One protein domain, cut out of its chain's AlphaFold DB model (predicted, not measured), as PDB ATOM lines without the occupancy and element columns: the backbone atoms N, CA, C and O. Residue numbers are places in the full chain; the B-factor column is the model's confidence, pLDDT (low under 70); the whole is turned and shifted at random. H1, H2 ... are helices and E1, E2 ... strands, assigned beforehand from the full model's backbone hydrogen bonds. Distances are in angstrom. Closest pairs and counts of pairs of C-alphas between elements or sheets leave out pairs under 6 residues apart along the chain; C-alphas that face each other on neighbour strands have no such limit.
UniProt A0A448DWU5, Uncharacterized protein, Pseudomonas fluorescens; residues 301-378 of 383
ATOM      1  N   ARG A 301     281.886 395.470 306.312       95.25
ATOM      2  CA  ARG A 301     282.724 394.263 306.418       95.25
ATOM      3  C   ARG A 301     282.502 393.499 307.730       95.25
ATOM      4  O   ARG A 301     282.433 392.270 307.718       95.25
ATOM      5  N   LEU A 302     282.361 394.219 308.846       93.31
ATOM      6  CA  LEU A 302     282.135 393.632 310.168       93.31
ATOM      7  C   LEU A 302     280.739 393.007 310.264       93.31
ATOM      8  O   LEU A 302     280.617 391.873 310.723       93.31
ATOM      9  N   LEU A 303     279.707 393.691 309.759       92.69
ATOM     10  CA  LEU A 303     278.346 393.150 309.692       92.69
ATOM     11  C   LEU A 303     278.305 391.808 308.940       92.69
ATOM     12  O   LEU A 303     277.710 390.842 309.423       92.69
ATOM     13  N   PHE A 304     278.965 391.721 307.782       93.25
ATOM     14  CA  PHE A 304     279.002 390.490 306.982       93.25
ATOM     15  C   PHE A 304     279.777 389.375 307.689       93.25
ATOM     16  O   PHE A 304     279.310 388.237 307.724       93.25
ATOM     17  N   ALA A 305     280.919 389.691 308.306       90.94
ATOM     18  CA  ALA A 305     281.685 388.722 309.091       90.94
ATOM     19  C   ALA A 305     280.873 388.170 310.278       90.94
ATOM     20  O   ALA A 305     280.827 386.955 310.503       90.94
ATOM     21  N   ASN A 306     280.169 389.045 310.998       90.69
ATOM     22  CA  ASN A 306     279.296 388.659 312.103       90.69
ATOM     23  C   ASN A 306     278.130 387.799 311.612       90.69
ATOM     24  O   ASN A 306     277.800 386.792 312.240       90.69
ATOM     25  N   ALA A 307     277.528 388.136 310.472       91.19
ATOM     26  CA  ALA A 307     276.432 387.361 309.905       91.19
ATOM     27  C   ALA A 307     276.865 385.954 309.475       91.19
ATOM     28  O   ALA A 307     276.161 384.992 309.783       91.19
ATOM     29  N   LEU A 308     278.038 385.812 308.846       88.56
ATOM     30  CA  LEU A 308     278.623 384.506 308.521       88.56
ATOM     31  C   LEU A 308     278.893 383.686 309.790       88.56
ATOM     32  O   LEU A 308     278.552 382.506 309.855       88.56
ATOM     33  N   THR A 309     279.423 384.332 310.829       88.50
ATOM     34  CA  THR A 309     279.653 383.710 312.141       88.50
ATOM     35  C   THR A 309     278.341 383.236 312.771       88.50
ATOM     36  O   THR A 309     278.242 382.097 313.229       88.50
ATOM     37  N   SER A 310     277.303 384.075 312.752       89.81
ATOM     38  CA  SER A 310     275.970 383.735 313.256       89.81
ATOM     39  C   SER A 310     275.308 382.629 312.433       89.81
ATOM     40  O   SER A 310     274.618 381.788 313.001       89.81
ATOM     41  N   GLN A 311     275.511 382.600 311.113       89.50
ATOM     42  CA  GLN A 311     275.009 381.532 310.253       89.50
ATOM     43  C   GLN A 311     275.679 380.200 310.594       89.50
ATOM     44  O   GLN A 311     274.973 379.224 310.843       89.50
ATOM     45  N   ALA A 312     277.014 380.168 310.652       88.56
ATOM     46  CA  ALA A 312     277.768 378.972 311.019       88.56
ATOM     47  C   ALA A 312     277.335 378.457 312.397       88.56
ATOM     48  O   ALA A 312     277.091 377.266 312.580       88.56
ATOM     49  N   ARG A 313     277.144 379.369 313.355       90.31
ATOM     50  CA  ARG A 313     276.641 379.063 314.695       90.31
ATOM     51  C   ARG A 313     275.290 378.340 314.671       90.31
ATOM     52  O   ARG A 313     275.142 377.304 315.319       90.31
ATOM     53  N   THR A 314     274.321 378.869 313.925       91.06
ATOM     54  CA  THR A 314     272.989 378.263 313.784       91.06
ATOM     55  C   THR A 314     273.051 376.923 313.054       91.06
ATOM     56  O   THR A 314     272.403 375.971 313.478       91.06
ATOM     57  N   GLU A 315     273.846 376.808 311.989       90.50
ATOM     58  CA  GLU A 315     273.998 375.555 311.236       90.50
ATOM     59  C   GLU A 315     274.621 374.442 312.082       90.50
ATOM     60  O   GLU A 315     274.121 373.316 312.070       90.50
ATOM     61  N   LEU A 316     275.659 374.755 312.861       89.94
ATOM     62  CA  LEU A 316     276.263 373.816 313.804       89.94
ATOM     63  C   LEU A 316     275.251 373.339 314.846       89.94
ATOM     64  O   LEU A 316     275.170 372.139 315.105       89.94
ATOM     65  N   LEU A 317     274.456 374.254 315.411       89.88
ATOM     66  CA  LEU A 317     273.421 373.895 316.382       89.88
ATOM     67  C   LEU A 317     272.394 372.947 315.755       89.88
ATOM     68  O   LEU A 317     272.144 371.875 316.294       89.88
ATOM     69  N   LEU A 318     271.843 373.302 314.592       89.94
ATOM     70  CA  LEU A 318     270.836 372.486 313.911       89.94
ATOM     71  C   LEU A 318     271.376 371.103 313.521       89.94
ATOM     72  O   LEU A 318     270.676 370.107 313.683       89.94
ATOM     73  N   LYS A 319     272.626 371.015 313.048       90.38
ATOM     74  CA  LYS A 319     273.277 369.732 312.732       90.38
ATOM     75  C   LYS A 319     273.506 368.880 313.978       90.38
ATOM     76  O   LYS A 319     273.363 367.661 313.894       90.38
ATOM     77  N   ARG A 320     273.847 369.494 315.117       88.19
ATOM     78  CA  ARG A 320     273.984 368.786 316.397       88.19
ATOM     79  C   ARG A 320     272.635 368.250 316.877       88.19
ATOM     80  O   ARG A 320     272.553 367.082 317.235       88.19
ATOM     81  N   GLU A 321     271.585 369.070 316.839       84.88
ATOM     82  CA  GLU A 321     270.225 368.659 317.231       84.88
ATOM     83  C   GLU A 321     269.684 367.543 316.325       84.88
ATOM     84  O   GLU A 321     269.075 366.590 316.802       84.88
ATOM     85  N   ALA A 322     269.995 367.593 315.027       86.50
ATOM     86  CA  ALA A 322     269.685 366.528 314.072       86.50
ATOM     87  C   ALA A 322     270.604 365.292 314.191       86.50
ATOM     88  O   ALA A 322     270.485 364.369 313.388       86.50
ATOM     89  N   GLN A 323     271.539 365.278 315.150       86.56
ATOM     90  CA  GLN A 323     272.528 364.216 315.370       86.56
ATOM     91  C   GLN A 323     273.404 363.896 314.145       86.56
ATOM     92  O   GLN A 323     273.944 362.796 314.026       86.56
ATOM     93  N   ILE A 324     273.573 364.863 313.240       88.94
ATOM     94  CA  ILE A 324     274.479 364.766 312.086       88.94
ATOM     95  C   ILE A 324     275.934 364.881 312.555       88.94
ATOM     96  O   ILE A 324     276.814 364.217 312.013       88.94
ATOM     97  N   ILE A 325     276.176 365.716 313.569       88.31
ATOM     98  CA  ILE A 325     277.469 365.850 314.245       88.31
ATOM     99  C   ILE A 325     277.330 365.497 315.728       88.31
ATOM    100  O   ILE A 325     276.292 365.751 316.342       88.31
ATOM    101  N   SER A 326     278.380 364.917 316.310       85.25
ATOM    102  CA  SER A 326     278.434 364.624 317.746       85.25
ATOM    103  C   SER A 326     278.671 365.888 318.584       85.25
ATOM    104  O   SER A 326     279.045 366.937 318.057       85.25
ATOM    105  N   ALA A 327     278.495 365.785 319.906       81.31
ATOM    106  CA  ALA A 327     278.828 366.865 320.837       81.31
ATOM    107  C   ALA A 327     280.310 367.277 320.738       81.31
ATOM    108  O   ALA A 327     280.599 368.460 320.596       81.31
ATOM    109  N   ASP A 328     281.233 366.309 320.694       82.56
ATOM    110  CA  ASP A 328     282.674 366.578 320.566       82.56
ATOM    111  C   ASP A 328     283.018 367.270 319.234       82.56
ATOM    112  O   ASP A 328     283.850 368.181 319.179       82.56
ATOM    113  N   GLN A 329     282.364 366.854 318.141       86.38
ATOM    114  CA  GLN A 329     282.525 367.489 316.833       86.38
ATOM    115  C   GLN A 329     281.979 368.917 316.849       86.38
ATOM    116  O   GLN A 329     282.645 369.822 316.353       86.38
ATOM    117  N   PHE A 330     280.803 369.132 317.447       86.56
ATOM    118  CA  PHE A 330     280.238 370.465 317.632       86.56
ATOM    119  C   PHE A 330     281.188 371.362 318.422       86.56
ATOM    120  O   PHE A 330     281.487 372.449 317.946       86.56
ATOM    121  N   ASP A 331     281.708 370.913 319.566       83.31
ATOM    122  CA  ASP A 331     282.613 371.712 320.399       83.31
ATOM    123  C   ASP A 331     283.897 372.073 319.636       83.31
ATOM    124  O   ASP A 331     284.336 373.222 319.671       83.31
ATOM    125  N   THR A 332     284.454 371.127 318.874       84.25
ATOM    126  CA  THR A 332     285.642 371.349 318.030       84.25
ATOM    127  C   THR A 332     285.380 372.380 316.932       84.25
ATOM    128  O   THR A 332     286.166 373.308 316.741       84.25
ATOM    129  N   LEU A 333     284.262 372.249 316.216       86.94
ATOM    130  CA  LEU A 333     283.866 373.165 315.144       86.94
ATOM    131  C   LEU A 333     283.477 374.543 315.682       86.94
ATOM    132  O   LEU A 333     283.757 375.569 315.061       86.94
ATOM    133  N   HIS A 334     282.871 374.585 316.866       85.62
ATOM    134  CA  HIS A 334     282.465 375.823 317.515       85.62
ATOM    135  C   HIS A 334     283.668 376.696 317.885       85.62
ATOM    136  O   HIS A 334     283.526 377.915 317.890       85.62
ATOM    137  N   LEU A 335     284.878 376.130 318.033       83.94
ATOM    138  CA  LEU A 335     286.121 376.898 318.226       83.94
ATOM    139  C   LEU A 335     286.428 377.899 317.102       83.94
ATOM    140  O   LEU A 335     287.164 378.860 317.332       83.94
ATOM    141  N   ILE A 336     285.881 377.682 315.902       81.50
ATOM    142  CA  ILE A 336     286.012 378.596 314.755       81.50
ATOM    143  C   ILE A 336     285.144 379.838 314.968       81.50
ATOM    144  O   ILE A 336     285.558 380.951 314.658       81.50
ATOM    145  N   VAL A 337     283.949 379.636 315.526       81.31
ATOM    146  CA  VAL A 337     282.962 380.681 315.829       81.31
ATOM    147  C   VAL A 337     283.305 381.399 317.134       81.31
ATOM    148  O   VAL A 337     283.075 382.598 317.265       81.31
ATOM    149  N   ARG A 338     283.828 380.668 318.120       74.50
ATOM    150  CA  ARG A 338     284.143 381.173 319.452       74.50
ATOM    151  C   ARG A 338     285.386 380.476 320.007       74.50
ATOM    152  O   ARG A 338     285.313 379.315 320.402       74.50
ATOM    153  N   PRO A 339     286.527 381.170 320.122       63.56
ATOM    154  CA  PRO A 339     287.706 380.569 320.721       63.56
ATOM    155  C   PRO A 339     287.492 380.322 322.218       63.56
ATOM    156  O   PRO A 339     287.350 381.259 323.000       63.56
ATOM    157  N   ILE A 340     287.513 379.053 322.623       61.22
ATOM    158  CA  ILE A 340     287.518 378.657 324.035       61.22
ATOM    159  C   ILE A 340     288.968 378.673 324.530       61.22
ATOM    160  O   ILE A 340     289.856 378.065 323.924       61.22
ATOM    161  N   ALA A 341     289.227 379.391 325.625       54.69
ATOM    162  CA  ALA A 341     290.564 379.503 326.198       54.69
ATOM    163  C   ALA A 341     291.117 378.120 326.592       54.69
ATOM    164  O   ALA A 341     290.502 377.399 327.373       54.69
ATOM    165  N   GLY A 342     292.295 377.770 326.067       57.66
ATOM    166  CA  GLY A 342     292.977 376.502 326.357       57.66
ATOM    167  C   GLY A 342     292.678 375.352 325.388       57.66
ATOM    168  O   GLY A 342     293.335 374.318 325.488       57.66
ATOM    169  N   SER A 343     291.763 375.526 324.429       65.62
ATOM    170  CA  SER A 343     291.475 374.519 323.398       65.62
ATOM    171  C   SER A 343     292.340 374.721 322.150       65.62
ATOM    172  O   SER A 343     292.539 375.847 321.687       65.62
ATOM    173  N   ARG A 344     292.851 373.625 321.572       68.62
ATOM    174  CA  ARG A 344     293.551 373.663 320.281       68.62
ATOM    175  C   ARG A 344     292.527 373.935 319.182       68.62
ATOM    176  O   ARG A 344     291.565 373.188 319.052       68.62
ATOM    177  N   ARG A 345     292.731 374.997 318.400       72.75
ATOM    178  CA  ARG A 345     291.869 375.282 317.246       72.75
ATOM    179  C   ARG A 345     292.028 374.193 316.179       72.75
ATOM    180  O   ARG A 345     293.162 373.739 315.982       72.75
ATOM    181  N   PRO A 346     290.943 373.827 315.475       78.44
ATOM    182  CA  PRO A 346     291.072 373.032 314.264       78.44
ATOM    183  C   PRO A 346     291.949 373.781 313.256       78.44
ATOM    184  O   PRO A 346     291.978 375.017 313.225       78.44
ATOM    185  N   THR A 347     292.686 373.028 312.449       83.44
ATOM    186  CA  THR A 347     293.507 373.588 311.374       83.44
ATOM    187  C   THR A 347     292.570 374.041 310.265       83.44
ATOM    188  O   THR A 347     291.739 373.260 309.811       83.44
ATOM    189  N   ILE A 348     292.662 375.307 309.866       85.50
ATOM    190  CA  ILE A 348     291.869 375.853 308.763       85.50
ATOM    191  C   ILE A 348     292.767 375.856 307.532       85.50
ATOM    192  O   ILE A 348     293.819 376.495 307.542       85.50
ATOM    193  N   GLU A 349     292.355 375.133 306.501       86.81
ATOM    194  CA  GLU A 349     293.102 374.962 305.261       86.81
ATOM    195  C   GLU A 349     292.277 375.474 304.079       86.81
ATOM    196  O   GLU A 349     291.063 375.259 303.994       86.81
ATOM    197  N   THR A 350     292.942 376.162 303.153       85.94
ATOM    198  CA  THR A 350     292.326 376.581 301.894       85.94
ATOM    199  C   THR A 350     292.188 375.369 300.984       85.94
ATOM    200  O   THR A 350     293.145 374.619 300.787       85.94
ATOM    201  N   LEU A 351     291.001 375.178 300.409       85.75
ATOM    202  CA  LEU A 351     290.787 374.104 299.452       85.75
ATOM    203  C   LEU A 351     291.416 374.474 298.107       85.75
ATOM    204  O   LEU A 351     291.055 375.484 297.507       85.75
ATOM    205  N   GLN A 352     292.292 373.613 297.607       87.88
ATOM    206  CA  GLN A 352     292.816 373.685 296.250       87.88
ATOM    207  C   GLN A 352     292.234 372.529 295.432       87.88
ATOM    208  O   GLN A 352     292.212 371.383 295.878       87.88
ATOM    209  N   VAL A 353     291.733 372.834 294.238       86.25
ATOM    210  CA  VAL A 353     291.180 371.852 293.298       86.25
ATOM    211  C   VAL A 353     291.951 371.959 291.993       86.25
ATOM    212  O   VAL A 353     292.123 373.054 291.465       86.25
ATOM    213  N   TRP A 354     292.427 370.837 291.461       88.12
ATOM    214  CA  TRP A 354     293.193 370.832 290.219       88.12
ATOM    215  C   TRP A 354     293.027 369.528 289.445       88.12
ATOM    216  O   TRP A 354     292.861 368.457 290.022       88.12
ATOM    217  N   GLU A 355     293.135 369.624 288.121       84.50
ATOM    218  CA  GLU A 355     293.436 368.475 287.256       84.50
ATOM    219  C   GLU A 355     294.960 368.288 287.120       84.50
ATOM    220  O   GLU A 355     295.464 367.167 287.088       84.50
ATOM    221  N   HIS A 356     295.711 369.397 287.114       82.31
ATOM    222  CA  HIS A 356     297.173 369.437 287.110       82.31
ATOM    223  C   HIS A 356     297.654 370.480 288.124       82.31
ATOM    224  O   HIS A 356     297.180 371.610 288.079       82.31
ATOM    225  N   GLU A 357     298.583 370.122 289.016       83.50
ATOM    226  CA  GLU A 357     298.929 370.915 290.215       83.50
ATOM    227  C   GLU A 357     299.330 372.366 289.901       83.50
ATOM    228  O   GLU A 357     298.933 373.286 290.606       83.50
ATOM    229  N   ALA A 358     300.024 372.604 288.784       84.31
ATOM    230  CA  ALA A 358     300.400 373.953 288.348       84.31
ATOM    231  C   ALA A 358     299.208 374.869 287.980       84.31
ATOM    232  O   ALA A 358     299.386 376.079 287.879       84.31
ATOM    233  N   ASN A 359     298.013 374.306 287.778       87.94
ATOM    234  CA  ASN A 359     296.784 374.996 287.378       87.94
ATOM    235  C   ASN A 359     295.685 374.837 288.442       87.94
ATOM    236  O   ASN A 359     294.520 374.606 288.105       87.94
ATOM    237  N   TYR A 360     296.050 374.882 289.722       89.12
ATOM    238  CA  TYR A 360     295.063 374.791 290.788       89.12
ATOM    239  C   TYR A 360     294.139 376.010 290.820       89.12
ATOM    240  O   TYR A 360     294.517 377.130 290.474       89.12
ATOM    241  N   ILE A 361     292.907 375.771 291.259       89.00
ATOM    242  CA  ILE A 361     291.937 376.803 291.604       89.00
ATOM    243  C   ILE A 361     291.639 376.722 293.099       89.00
ATOM    244  O   ILE A 361     291.544 375.632 293.663       89.00
ATOM    245  N   GLU A 362     291.466 377.876 293.735       89.56
ATOM    246  CA  GLU A 362     290.987 377.983 295.113       89.56
ATOM    247  C   GLU A 362     289.532 378.458 295.074       89.56
ATOM    248  O   GLU A 362     289.275 379.618 294.732       89.56
ATOM    249  N   PRO A 363     288.549 377.581 295.347       85.19
ATOM    250  CA  PRO A 363     287.152 377.984 295.349       85.19
ATOM    251  C   PRO A 363     286.909 379.043 296.427       85.19
ATOM    252  O   PRO A 363     287.141 378.809 297.615       85.19
ATOM    253  N   ALA A 364     286.425 380.214 296.011       84.19
ATOM    254  CA  ALA A 364     286.213 381.339 296.911       84.19
ATOM    255  C   ALA A 364     285.244 380.974 298.048       84.19
ATOM    256  O   ALA A 364     284.117 380.538 297.810       84.19
ATOM    257  N   GLY A 365     285.689 381.182 299.289       80.44
ATOM    258  CA  GLY A 365     284.887 380.942 300.489       80.44
ATOM    259  C   GLY A 365     284.762 379.474 300.911       80.44
ATOM    260  O   GLY A 365     284.049 379.207 301.875       80.44
ATOM    261  N   SER A 366     285.434 378.533 300.242       87.00
ATOM    262  CA  SER A 366     285.478 377.128 300.667       87.00
ATOM    263  C   SER A 366     286.675 376.866 301.575       87.00
ATOM    264  O   SER A 366     287.794 377.285 301.279       87.00
ATOM    265  N   LEU A 367     286.443 376.156 302.677       86.94
ATOM    266  CA  LEU A 367     287.445 375.926 303.717       86.94
ATOM    267  C   LEU A 367     287.403 374.466 304.161       86.94
ATOM    268  O   LEU A 367     286.323 373.916 304.382       86.94
ATOM    269  N   MET A 368     288.572 373.857 304.337       87.50
ATOM    270  CA  MET A 368     288.695 372.571 305.009       87.50
ATOM    271  C   MET A 368     289.101 372.795 306.465       87.50
ATOM    272  O   MET A 368     289.947 373.630 306.776       87.50
ATOM    273  N   LEU A 369     288.473 372.048 307.365       84.75
ATOM    274  CA  LEU A 369     288.715 372.107 308.798       84.75
ATOM    275  C   LEU A 369     289.266 370.752 309.230       84.75
ATOM    276  O   LEU A 369     288.534 369.761 309.269       84.75
ATOM    277  N   GLY A 370     290.568 370.714 309.495       73.56
ATOM    278  CA  GLY A 370     291.305 369.517 309.878       73.56
ATOM    279  C   GLY A 370     291.520 369.426 311.387       73.56
ATOM    280  O   GLY A 370     292.214 370.261 311.977       73.56
ATOM    281  N   ASP A 371     290.969 368.381 312.001       70.88
ATOM    282  CA  ASP A 371     291.341 367.898 313.336       70.88
ATOM    283  C   ASP A 371     291.403 366.350 313.333       70.88
ATOM    284  O   ASP A 371     291.892 365.769 312.365       70.88
ATOM    285  N   VAL A 372     290.904 365.645 314.363       71.25
ATOM    286  CA  VAL A 372     290.750 364.175 314.339       71.25
ATOM    287  C   VAL A 372     289.814 363.736 313.204       71.25
ATOM    288  O   VAL A 372     289.964 362.646 312.654       71.25
ATOM    289  N   ASN A 373     288.870 364.605 312.837       77.88
ATOM    290  CA  ASN A 373     287.992 364.474 311.678       77.88
ATOM    291  C   ASN A 373     288.272 365.613 310.682       77.88
ATOM    292  O   ASN A 373     288.740 366.681 311.080       77.88
ATOM    293  N   ALA A 374     287.940 365.401 309.407       84.69
ATOM    294  CA  ALA A 374     287.990 366.435 308.376       84.69
ATOM    295  C   ALA A 374     286.572 366.911 308.035       84.69
ATOM    296  O   ALA A 374     285.692 366.091 307.769       84.69
ATOM    297  N   PHE A 375     286.365 368.227 308.019       86.25
ATOM    298  CA  PHE A 375     285.105 368.850 307.614       86.25
ATOM    299  C   PHE A 375     285.336 369.799 306.442       86.25
ATOM    300  O   PHE A 375     286.386 370.436 306.356       86.25
ATOM    301  N   LEU A 376     284.353 369.906 305.551       88.00
ATOM    302  CA  LEU A 376     284.414 370.774 304.384       88.00
ATOM    303  C   LEU A 376     283.275 371.783 304.450       88.00
ATOM    304  O   LEU A 376     282.113 371.410 304.351       88.00
ATOM    305  N   TYR A 377     283.618 373.060 304.560       85.62
ATOM    306  CA  TYR A 377     282.666 374.148 304.417       85.62
ATOM    307  C   TYR A 377     282.651 374.655 302.975       85.62
ATOM    308  O   TYR A 377     283.704 374.921 302.389       85.62
ATOM    309  N   THR A 378     281.452 374.857 302.429       84.44
ATOM    310  CA  THR A 378     281.244 375.595 301.178       84.44
ATOM    311  C   THR A 378     280.126 376.628 301.346       84.44
ATOM    312  O   THR A 378     279.148 376.353 302.046       84.44
TER     313      THR A 378
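AT A GLANCE: This is residues 301 to 378 of the 383 residues of an uncharacterized protein of Pseudomonas fluorescens (UniProt A0A448DWU5). A helical hairpin, long H1 and shorter H2 side by side, stands next to a small sheet of three strands, which H2 only grazes; from the sheet a long loop, residues 351 to 366, reaches away from the helices. The printed part has 78 residues, with two named helices and then three named strands, H1 H2 E1 E2 E3, in the class mixed, helices and strands. The sheet's order is E1 - E2 - E3, antiparallel throughout. The whole is only just loose, close to compact, with a radius of gyration of the C-alphas of 14.2 A and spans of 40 by 32 by 28 A.

HOW THE PARTS SIT: H1, residues 301 to 321, and H2, residues 327 to 337, form a helical hairpin. They touch, with the C-alphas of Thr 309 and Val 337 closest at 5.8 A, and run opposite ways at a shallow tilt of 4 degrees. Every O i to N i+4 pair is within hydrogen-bond range in H1, and 5 of 7 are in H2. H2 is on the sheet but only grazes it, with residues 329 to 336. E1, residues 347 to 350, E2, residues 367 to 370, and E3, residues 374 to 377, form a meander, each strand the antiparallel neighbour of the one before. In the hairpin E1 and E2, at 148 degrees, N 347 and O 370 are 2.8 A apart, within hydrogen-bond range. In the hairpin E2 and E3, at 162 degrees, N 369 and O 375 are 2.8 A apart, also within range. H1 is not on the sheet and is apart from E1, E2 and E3.

IN THESE COORDINATES: H1 begins at C-alpha 301 (282.724, 394.263, 306.418) and measures 30.5 A; H2 measures 15.3 A. E1, E2 and E3 measure 10.0, 9.7 and 10.2 A, and E3 ends at C-alpha 377 (282.666, 374.148, 304.417).

THE WHOLE: The C-alphas farthest apart, those of Glu 321 and Ala 358, are 42.1 A apart. The printed part has no cut. The link E1 to E2, 16 residues, is long. Residues 339 to 344 have pLDDT under 70.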